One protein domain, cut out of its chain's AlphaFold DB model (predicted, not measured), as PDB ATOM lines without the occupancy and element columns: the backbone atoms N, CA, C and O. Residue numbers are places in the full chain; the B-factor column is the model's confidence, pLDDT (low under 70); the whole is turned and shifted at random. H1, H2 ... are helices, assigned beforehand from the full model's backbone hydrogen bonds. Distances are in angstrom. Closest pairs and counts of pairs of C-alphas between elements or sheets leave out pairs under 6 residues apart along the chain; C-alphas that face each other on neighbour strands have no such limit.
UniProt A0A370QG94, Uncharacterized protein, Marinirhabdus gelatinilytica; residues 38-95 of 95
ATOM      1  N   LEU A  38     -48.756 -40.852  30.069       95.38
ATOM      2  CA  LEU A  38     -47.936 -41.291  28.937       95.38
ATOM      3  C   LEU A  38     -48.414 -42.613  28.322       95.38
ATOM      4  O   LEU A  38     -47.898 -43.019  27.287       95.38
ATOM      5  N   LEU A  39     -49.414 -43.269  28.911       91.69
ATOM      6  CA  LEU A  39     -49.896 -44.591  28.506       91.69
ATOM      7  C   LEU A  39     -50.354 -44.628  27.045       91.69
ATOM      8  O   LEU A  39     -50.042 -45.564  26.316       91.69
ATOM      9  N   ALA A  40     -51.089 -43.599  26.622       86.38
ATOM     10  CA  ALA A  40     -51.666 -43.500  25.283       86.38
ATOM     11  C   ALA A  40     -50.799 -42.691  24.301       86.38
ATOM     12  O   ALA A  40     -51.275 -42.325  23.223       86.38
ATOM     13  N   THR A  41     -49.559 -42.364  24.678       92.62
ATOM     14  CA  THR A  41     -48.673 -41.560  23.834       92.62
ATOM     15  C   THR A  41     -48.074 -42.384  22.693       92.62
ATOM     16  O   THR A  41     -47.918 -43.601  22.786       92.62
ATOM     17  N   ASN A  42     -47.712 -41.712  21.605       92.69
ATOM     18  CA  ASN A  42     -46.993 -42.289  20.469       92.69
ATOM     19  C   ASN A  42     -45.980 -41.271  19.930       92.69
ATOM     20  O   ASN A  42     -45.949 -40.132  20.383       92.69
ATOM     21  N   GLU A  43     -45.173 -41.637  18.937       93.88
ATOM     22  CA  GLU A  43     -44.120 -40.759  18.399       93.88
ATOM     23  C   GLU A  43     -44.626 -39.380  17.942       93.88
ATOM     24  O   GLU A  43     -43.928 -38.380  18.115       93.88
ATOM     25  N   LYS A  44     -45.858 -39.301  17.419       95.12
ATOM     26  CA  LYS A  44     -46.455 -38.042  16.948       95.12
ATOM     27  C   LYS A  44     -46.898 -37.147  18.105       95.12
ATOM     28  O   LYS A  44     -46.787 -35.927  18.006       95.12
ATOM     29  N   THR A  45     -47.407 -37.727  19.194       94.69
ATOM     30  CA  THR A  45     -47.954 -36.966  20.334       94.69
ATOM     31  C   THR A  45     -46.984 -36.829  21.503       94.69
ATOM     32  O   THR A  45     -47.163 -35.935  22.330       94.69
ATOM     33  N   PHE A  46     -45.912 -37.625  21.534       95.75
ATOM     34  CA  PHE A  46     -44.980 -37.735  22.654       95.75
ATOM     35  C   PHE A  46     -44.478 -36.387  23.147       95.75
ATOM     36  O   PHE A  46     -44.567 -36.109  24.338       95.75
ATOM     37  N   ARG A  47     -44.023 -35.510  22.242       95.94
ATOM     38  CA  ARG A  47     -43.517 -34.179  22.619       95.94
ATOM     39  C   ARG A  47     -44.556 -33.335  23.362       95.94
ATOM     40  O   ARG A  47     -44.197 -32.618  24.290       95.94
ATOM     41  N   LYS A  48     -45.828 -33.412  22.966       94.25
ATOM     42  CA  LYS A  48     -46.920 -32.670  23.607       94.25
ATOM     43  C   LYS A  48     -47.311 -33.305  24.943       94.25
ATOM     44  O   LYS A  48     -47.520 -32.591  25.927       94.25
ATOM     45  N   ASP A  49     -47.400 -34.630  24.969       93.94
ATOM     46  CA  ASP A  49     -47.824 -35.377  26.151       93.94
ATOM     47  C   ASP A  49     -46.773 -35.248  27.264       93.94
ATOM     48  O   ASP A  49     -47.107 -34.834  28.374       93.94
ATOM     49  N   ILE A  50     -45.488 -35.465  26.949       95.75
ATOM     50  CA  ILE A  50     -44.390 -35.336  27.918       95.75
ATOM     51  C   ILE A  50     -44.254 -33.908  28.448       95.75
ATOM     52  O   ILE A  50     -44.094 -33.729  29.651       95.75
ATOM     53  N   ALA A  51     -44.430 -32.889  27.601       94.69
ATOM     54  CA  ALA A  51     -44.404 -31.494  28.037       94.69
ATOM     55  C   ALA A  51     -45.526 -31.173  29.040       94.69
ATOM     56  O   ALA A  51     -45.367 -30.303  29.892       94.69
ATOM     57  N   SER A  52     -46.660 -31.876  28.972       92.19
ATOM     58  CA  SER A  52     -47.746 -31.719  29.946       92.19
ATOM     59  C   SER A  52     -47.392 -32.348  31.295       92.19
ATOM     60  O   SER A  52     -47.707 -31.769  32.332       92.19
ATOM     61  N   VAL A  53     -46.681 -33.479  31.291       94.81
ATOM     62  CA  VAL A  53     -46.149 -34.109  32.514       94.81
ATOM     63  C   VAL A  53     -45.043 -33.247  33.136       94.81
ATOM     64  O   VAL A  53     -45.029 -33.044  34.349       94.81
ATOM     65  N   GLU A  54     -44.173 -32.662  32.309       95.44
ATOM     66  CA  GLU A  54     -43.063 -31.779  32.716       95.44
ATOM     67  C   GLU A  54     -43.533 -30.489  33.417       95.44
ATOM     68  O   GLU A  54     -42.777 -29.890  34.180       95.44
ATOM     69  N   LYS A  55     -44.792 -30.068  33.222       92.62
ATOM     70  CA  LYS A  55     -45.387 -28.947  33.978       92.62
ATOM     71  C   LYS A  55     -45.577 -29.267  35.461       92.62
ATOM     72  O   LYS A  55     -45.676 -28.348  36.272       92.62
ATOM     73  N   VAL A  56     -45.679 -30.550  35.802       93.56
ATOM     74  CA  VAL A  56     -46.016 -31.025  37.150       93.56
ATOM     75  C   VAL A  56     -44.814 -31.700  37.808       93.56
ATOM     76  O   VAL A  56     -44.560 -31.479  38.991       93.56
ATOM     77  N   TYR A  57     -44.047 -32.465  37.031       95.88
ATOM     78  CA  TYR A  57     -42.975 -33.327  37.519       95.88
ATOM     79  C   TYR A  57     -41.637 -32.999  36.874       95.88
ATOM     80  O   TYR A  57     -41.550 -32.626  35.706       95.88
ATOM     81  N   THR A  58     -40.564 -33.189  37.631       96.69
ATOM     82  CA  THR A  58     -39.204 -33.060  37.103       96.69
ATOM     83  C   THR A  58     -38.825 -34.261  36.235       96.69
ATOM     84  O   THR A  58     -39.321 -35.371  36.423       96.69
ATOM     85  N   ALA A  59     -37.857 -34.074  35.335       97.31
ATOM     86  CA  ALA A  59     -37.311 -35.156  34.512       97.31
ATOM     87  C   ALA A  59     -36.815 -36.358  35.342       97.31
ATOM     88  O   ALA A  59     -36.971 -37.509  34.936       97.31
ATOM     89  N   ASN A  60     -36.235 -36.105  36.522       97.31
ATOM     90  CA  ASN A  60     -35.767 -37.161  37.419       97.31
ATOM     91  C   ASN A  60     -36.927 -37.950  38.036       97.31
ATOM     92  O   ASN A  60     -36.844 -39.175  38.092       97.31
ATOM     93  N   GLU A  61     -38.004 -37.279  38.451       97.62
ATOM     94  CA  GLU A  61     -39.207 -37.947  38.957       97.62
ATOM     95  C   GLU A  61     -39.861 -38.790  37.866       97.62
ATOM     96  O   GLU A  61     -40.099 -39.972  38.081       97.62
ATOM     97  N   ILE A  62     -40.070 -38.217  36.677       97.75
ATOM     98  CA  ILE A  62     -40.677 -38.920  35.539       97.75
ATOM     99  C   ILE A  62     -39.877 -40.178  35.203       97.75
ATOM    100  O   ILE A  62     -40.431 -41.274  35.118       97.75
ATOM    101  N   TYR A  63     -38.560 -40.034  35.056       97.81
ATOM    102  CA  TYR A  63     -37.680 -41.146  34.726       97.81
ATOM    103  C   TYR A  63     -37.681 -42.232  35.813       97.81
ATOM    104  O   TYR A  63     -37.805 -43.416  35.500       97.81
ATOM    105  N   ALA A  64     -37.568 -41.850  37.090       97.19
ATOM    106  CA  ALA A  64     -37.550 -42.799  38.202       97.19
ATOM    107  C   ALA A  64     -38.882 -43.549  38.341       97.19
ATOM    108  O   ALA A  64     -38.883 -44.769  38.522       97.19
ATOM    109  N   VAL A  65     -40.004 -42.842  38.207       97.44
ATOM    110  CA  VAL A  65     -41.340 -43.437  38.285       97.44
ATOM    111  C   VAL A  65     -41.564 -44.411  37.137       97.44
ATOM    112  O   VAL A  65     -41.911 -45.561  37.379       97.44
ATOM    113  N   LEU A  66     -41.292 -44.019  35.891       96.69
ATOM    114  CA  LEU A  66     -41.484 -44.915  34.745       96.69
ATOM    115  C   LEU A  66     -40.579 -46.146  34.794       96.69
ATOM    116  O   LEU A  66     -40.968 -47.208  34.313       96.69
ATOM    117  N   LYS A  67     -39.388 -46.035  35.389       95.31
ATOM    118  CA  LYS A  67     -38.498 -47.182  35.577       95.31
ATOM    119  C   LYS A  67     -39.080 -48.204  36.557       95.31
ATOM    120  O   LYS A  67     -38.934 -49.402  36.322       95.31
ATOM    121  N   ASN A  68     -39.771 -47.746  37.602       94.81
ATOM    122  CA  ASN A  68     -40.215 -48.577  38.727       94.81
ATOM    123  C   ASN A  68     -41.730 -48.846  38.772       94.81
ATOM    124  O   ASN A  68     -42.173 -49.665  39.574       94.81
ATOM    125  N   THR A  69     -42.524 -48.188  37.926       93.75
ATOM    126  CA  THR A  69     -43.991 -48.265  37.952       93.75
ATOM    127  C   THR A  69     -44.507 -49.691  37.762       93.75
ATOM    128  O   THR A  69     -43.858 -50.512  37.126       93.75
ATOM    129  N   LYS A  70     -45.689 -50.004  38.293       89.69
ATOM    130  CA  LYS A  70     -46.403 -51.261  38.001       89.69
ATOM    131  C   LYS A  70     -47.374 -51.126  36.823       89.69
ATOM    132  O   LYS A  70     -47.868 -52.135  36.328       89.69
ATOM    133  N   GLU A  71     -47.614 -49.900  36.367       90.88
ATOM    134  CA  GLU A  71     -48.478 -49.607  35.228       90.88
ATOM    135  C   GLU A  71     -47.878 -50.140  33.919       90.88
ATOM    136  O   GLU A  71     -46.656 -50.220  33.739       90.88
ATOM    137  N   ARG A  72     -48.753 -50.522  32.985       89.56
ATOM    138  CA  ARG A  72     -48.344 -51.114  31.704       89.56
ATOM    139  C   ARG A  72     -47.864 -50.038  30.735       89.56
ATOM    140  O   ARG A  72     -48.641 -49.523  29.944       89.56
ATOM    141  N   ILE A  73     -46.571 -49.727  30.769       93.31
ATOM    142  CA  ILE A  73     -45.945 -48.766  29.851       93.31
ATOM    143  C   ILE A  73     -45.100 -49.485  28.810       93.31
ATOM    144  O   ILE A  73     -44.268 -50.330  29.139       93.31
ATOM    145  N   SER A  74     -45.308 -49.136  27.539       94.00
ATOM    146  CA  SER A  74     -44.577 -49.755  26.440       94.00
ATOM    147  C   SER A  74     -43.087 -49.402  26.490       94.00
ATOM    148  O   SER A  74     -42.683 -48.290  26.839       94.00
ATOM    149  N   ASN A  75     -42.248 -50.341  26.051       94.94
ATOM    150  CA  ASN A  75     -40.807 -50.116  25.924       94.94
ATOM    151  C   ASN A  75     -40.469 -48.935  24.998       94.94
ATOM    152  O   ASN A  75     -39.437 -48.292  25.172       94.94
ATOM    153  N   GLN A  76     -41.326 -48.636  24.018       95.56
ATOM    154  CA  GLN A  76     -41.154 -47.484  23.133       95.56
ATOM    155  C   GLN A  76     -41.247 -46.170  23.913       95.56
ATOM    156  O   GLN A  76     -40.383 -45.311  23.750       95.56
ATOM    157  N   VAL A  77     -42.219 -46.034  24.821       95.94
ATOM    158  CA  VAL A  77     -42.327 -44.859  25.699       95.94
ATOM    159  C   VAL A  77     -41.089 -44.725  26.581       95.94
ATOM    160  O   VAL A  77     -40.526 -43.636  26.672       95.94
ATOM    161  N   CYS A  78     -40.600 -45.824  27.163       96.12
ATOM    162  CA  CYS A  78     -39.382 -45.794  27.977       96.12
ATOM    163  C   CYS A  78     -38.159 -45.298  27.186       96.12
ATOM    164  O   CYS A  78     -37.401 -44.470  27.690       96.12
ATOM    165  N   ARG A  79     -38.001 -45.736  25.928       96.81
ATOM    166  CA  ARG A  79     -36.941 -45.249  25.026       96.81
ATOM    167  C   ARG A  79     -37.091 -43.761  24.714       96.81
ATOM    168  O   ARG A  79     -36.117 -43.024  24.829       96.81
ATOM    169  N   MET A  80     -38.299 -43.312  24.366       97.56
ATOM    170  CA  MET A  80     -38.560 -41.899  24.065       97.56
ATOM    171  C   MET A  80     -38.262 -40.997  25.268       97.56
ATOM    172  O   MET A  80     -37.666 -39.934  25.107       97.56
ATOM    173  N   VAL A  81     -38.610 -41.434  26.482       97.50
ATOM    174  CA  VAL A  81     -38.311 -40.697  27.719       97.50
ATOM    175  C   VAL A  81     -36.814 -40.679  28.028       97.50
ATOM    176  O   VAL A  81     -36.273 -39.626  28.361       97.50
ATOM    177  N   ALA A  82     -36.127 -41.817  27.897       97.56
ATOM    178  CA  ALA A  82     -34.680 -41.881  28.085       97.56
ATOM    179  C   ALA A  82     -33.949 -40.933  27.119       97.56
ATOM    180  O   ALA A  82     -33.111 -40.142  27.552       97.56
ATOM    181  N   ALA A  83     -34.349 -40.928  25.842       97.62
ATOM    182  CA  ALA A  83     -33.824 -40.014  24.833       97.62
ATOM    183  C   ALA A  83     -34.139 -38.541  25.153       97.62
ATOM    184  O   ALA A  83     -33.243 -37.702  25.113       97.62
ATOM    185  N   ARG A  84     -35.386 -38.223  25.540       97.50
ATOM    186  CA  ARG A  84     -35.822 -36.861  25.915       97.50
ATOM    187  C   ARG A  84     -34.960 -36.252  27.020       97.50
ATOM    188  O   ARG A  84     -34.718 -35.049  26.990       97.50
ATOM    189  N   TYR A  85     -34.513 -37.066  27.973       97.56
ATOM    190  CA  TYR A  85     -33.737 -36.614  29.130       97.56
ATOM    191  C   TYR A  85     -32.245 -36.923  29.050       97.56
ATOM    192  O   TYR A  85     -31.549 -36.703  30.040       97.56
ATOM    193  N   ASN A  86     -31.755 -37.423  27.912       97.00
ATOM    194  CA  ASN A  86     -30.372 -37.873  27.744       97.00
ATOM    195  C   ASN A  86     -29.918 -38.816  28.883       97.00
ATOM    196  O   ASN A  86     -28.868 -38.636  29.500       97.00
ATOM    197  N   LYS A  87     -30.771 -39.789  29.221       97.06
ATOM    198  CA  LYS A  87     -30.544 -40.793  30.273       97.06
ATOM    199  C   LYS A  87     -30.398 -42.190  29.663       97.06
ATOM    200  O   LYS A  87     -30.866 -42.417  28.547       97.06
ATOM    201  N   PRO A  88     -29.798 -43.153  30.392       97.31
ATOM    202  CA  PRO A  88     -29.723 -44.535  29.937       97.31
ATOM    203  C   PRO A  88     -31.098 -45.093  29.563       97.31
ATOM    204  O   PRO A  88     -32.098 -44.840  30.232       97.31
ATOM    205  N   THR A  89     -31.155 -45.875  28.488       96.31
ATOM    206  CA  THR A  89     -32.400 -46.549  28.114       96.31
ATOM    207  C   THR A  89     -32.760 -47.598  29.162       96.31
ATOM    208  O   THR A  89     -31.904 -48.331  29.652       96.31
ATOM    209  N   PHE A  90     -34.047 -47.690  29.482       94.81
ATOM    210  CA  PHE A  90     -34.610 -48.742  30.317       94.81
ATOM    211  C   PHE A  90     -35.808 -49.367  29.605       94.81
ATOM    212  O   PHE A  90     -36.460 -48.725  28.782       94.81
ATOM    213  N   LEU A  91     -36.077 -50.632  29.910       93.69
ATOM    214  CA  LEU A  91     -37.183 -51.400  29.348       93.69
ATOM    215  C   LEU A  91     -38.005 -51.984  30.496       93.69
ATOM    216  O   LEU A  91     -37.461 -52.327  31.546       93.69
ATOM    217  N   ARG A  92     -39.314 -52.095  30.286       91.56
ATOM    218  CA  ARG A  92     -40.265 -52.706  31.222       91.56
ATOM    219  C   ARG A  92     -40.465 -54.191  30.954       91.56
ATOM    220  O   ARG A  92     -40.708 -54.948  31.886       91.56
ATOM    221  N   TYR A  93     -40.325 -54.593  29.696       89.06
ATOM    222  CA  TYR A  93     -40.526 -55.966  29.247       89.06
ATOM    223  C   TYR A  93     -39.293 -56.455  28.490       89.06
ATOM    224  O   TYR A  93     -38.725 -55.713  27.684       89.06
ATOM    225  N   LYS A  94     -38.878 -57.693  28.759       83.31
ATOM    226  CA  LYS A  94     -37.895 -58.417  27.952       83.31
ATOM    227  C   LYS A  94     -38.703 -59.279  26.984       83.31
ATOM    228  O   LYS A  94     -39.510 -60.078  27.450       83.31
ATOM    229  N   PHE A  95     -38.555 -59.025  25.691       63.41
ATOM    230  CA  PHE A  95     -39.098 -59.865  24.628       63.41
ATOM    231  C   PHE A  95     -37.944 -60.656  24.030       63.41
ATOM    232  O   PHE A  95     -36.840 -60.062  23.968       63.41
TER     233      PHE A  95
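Overview. This is residues 38 to 95 of the 95 residues of an uncharacterized protein of Marinirhabdus gelatinilytica (UniProt A0A370QG94). H2 and H3 lie side by side as a helical hairpin, and H1 crosses one end of it, near the start of H2 and the end of H3. After H3, residues 85 to 95 fold back toward the hairpin's other end. The printed part has 58 residues with three named helices, H1, H2, H3 in chain order, and no named strand: all helix. It is compact, radius of gyration of the C-alphas 10.5 A, spanning 31 by 23 by 21 A.

Along the chain. H2, residues 59 to 68, is 14.4 A long. H3, residues 75 to 84, is 14.2 A long and ends at C-alpha 84 (-35.822, -36.861, 25.915). H1, residues 46 to 54, begins at C-alpha 46 (-44.980, -37.735, 22.654).

Arrangement. H2 and H3 touch, a hairpin at a shallow tilt of 21 degrees, opposite ways; their closest C-alphas, of Tyr 63 and Val 81, are 7.0 A apart. H1 is close to H2 but not clearly touching, about perpendicular at 76 degrees; the closest C-alphas, of Val 53 and Ile 62, are 7.9 A apart. In H1, H2 and H3 every O i to N i+4 pair is within hydrogen-bond range.

Size, cuts and confidence. The farthest C-alphas, of Lys 55 and Phe 95, are 32.9 A apart. The printed part has no cut and no long link between helices; residue 95 alone is under pLDDT 70.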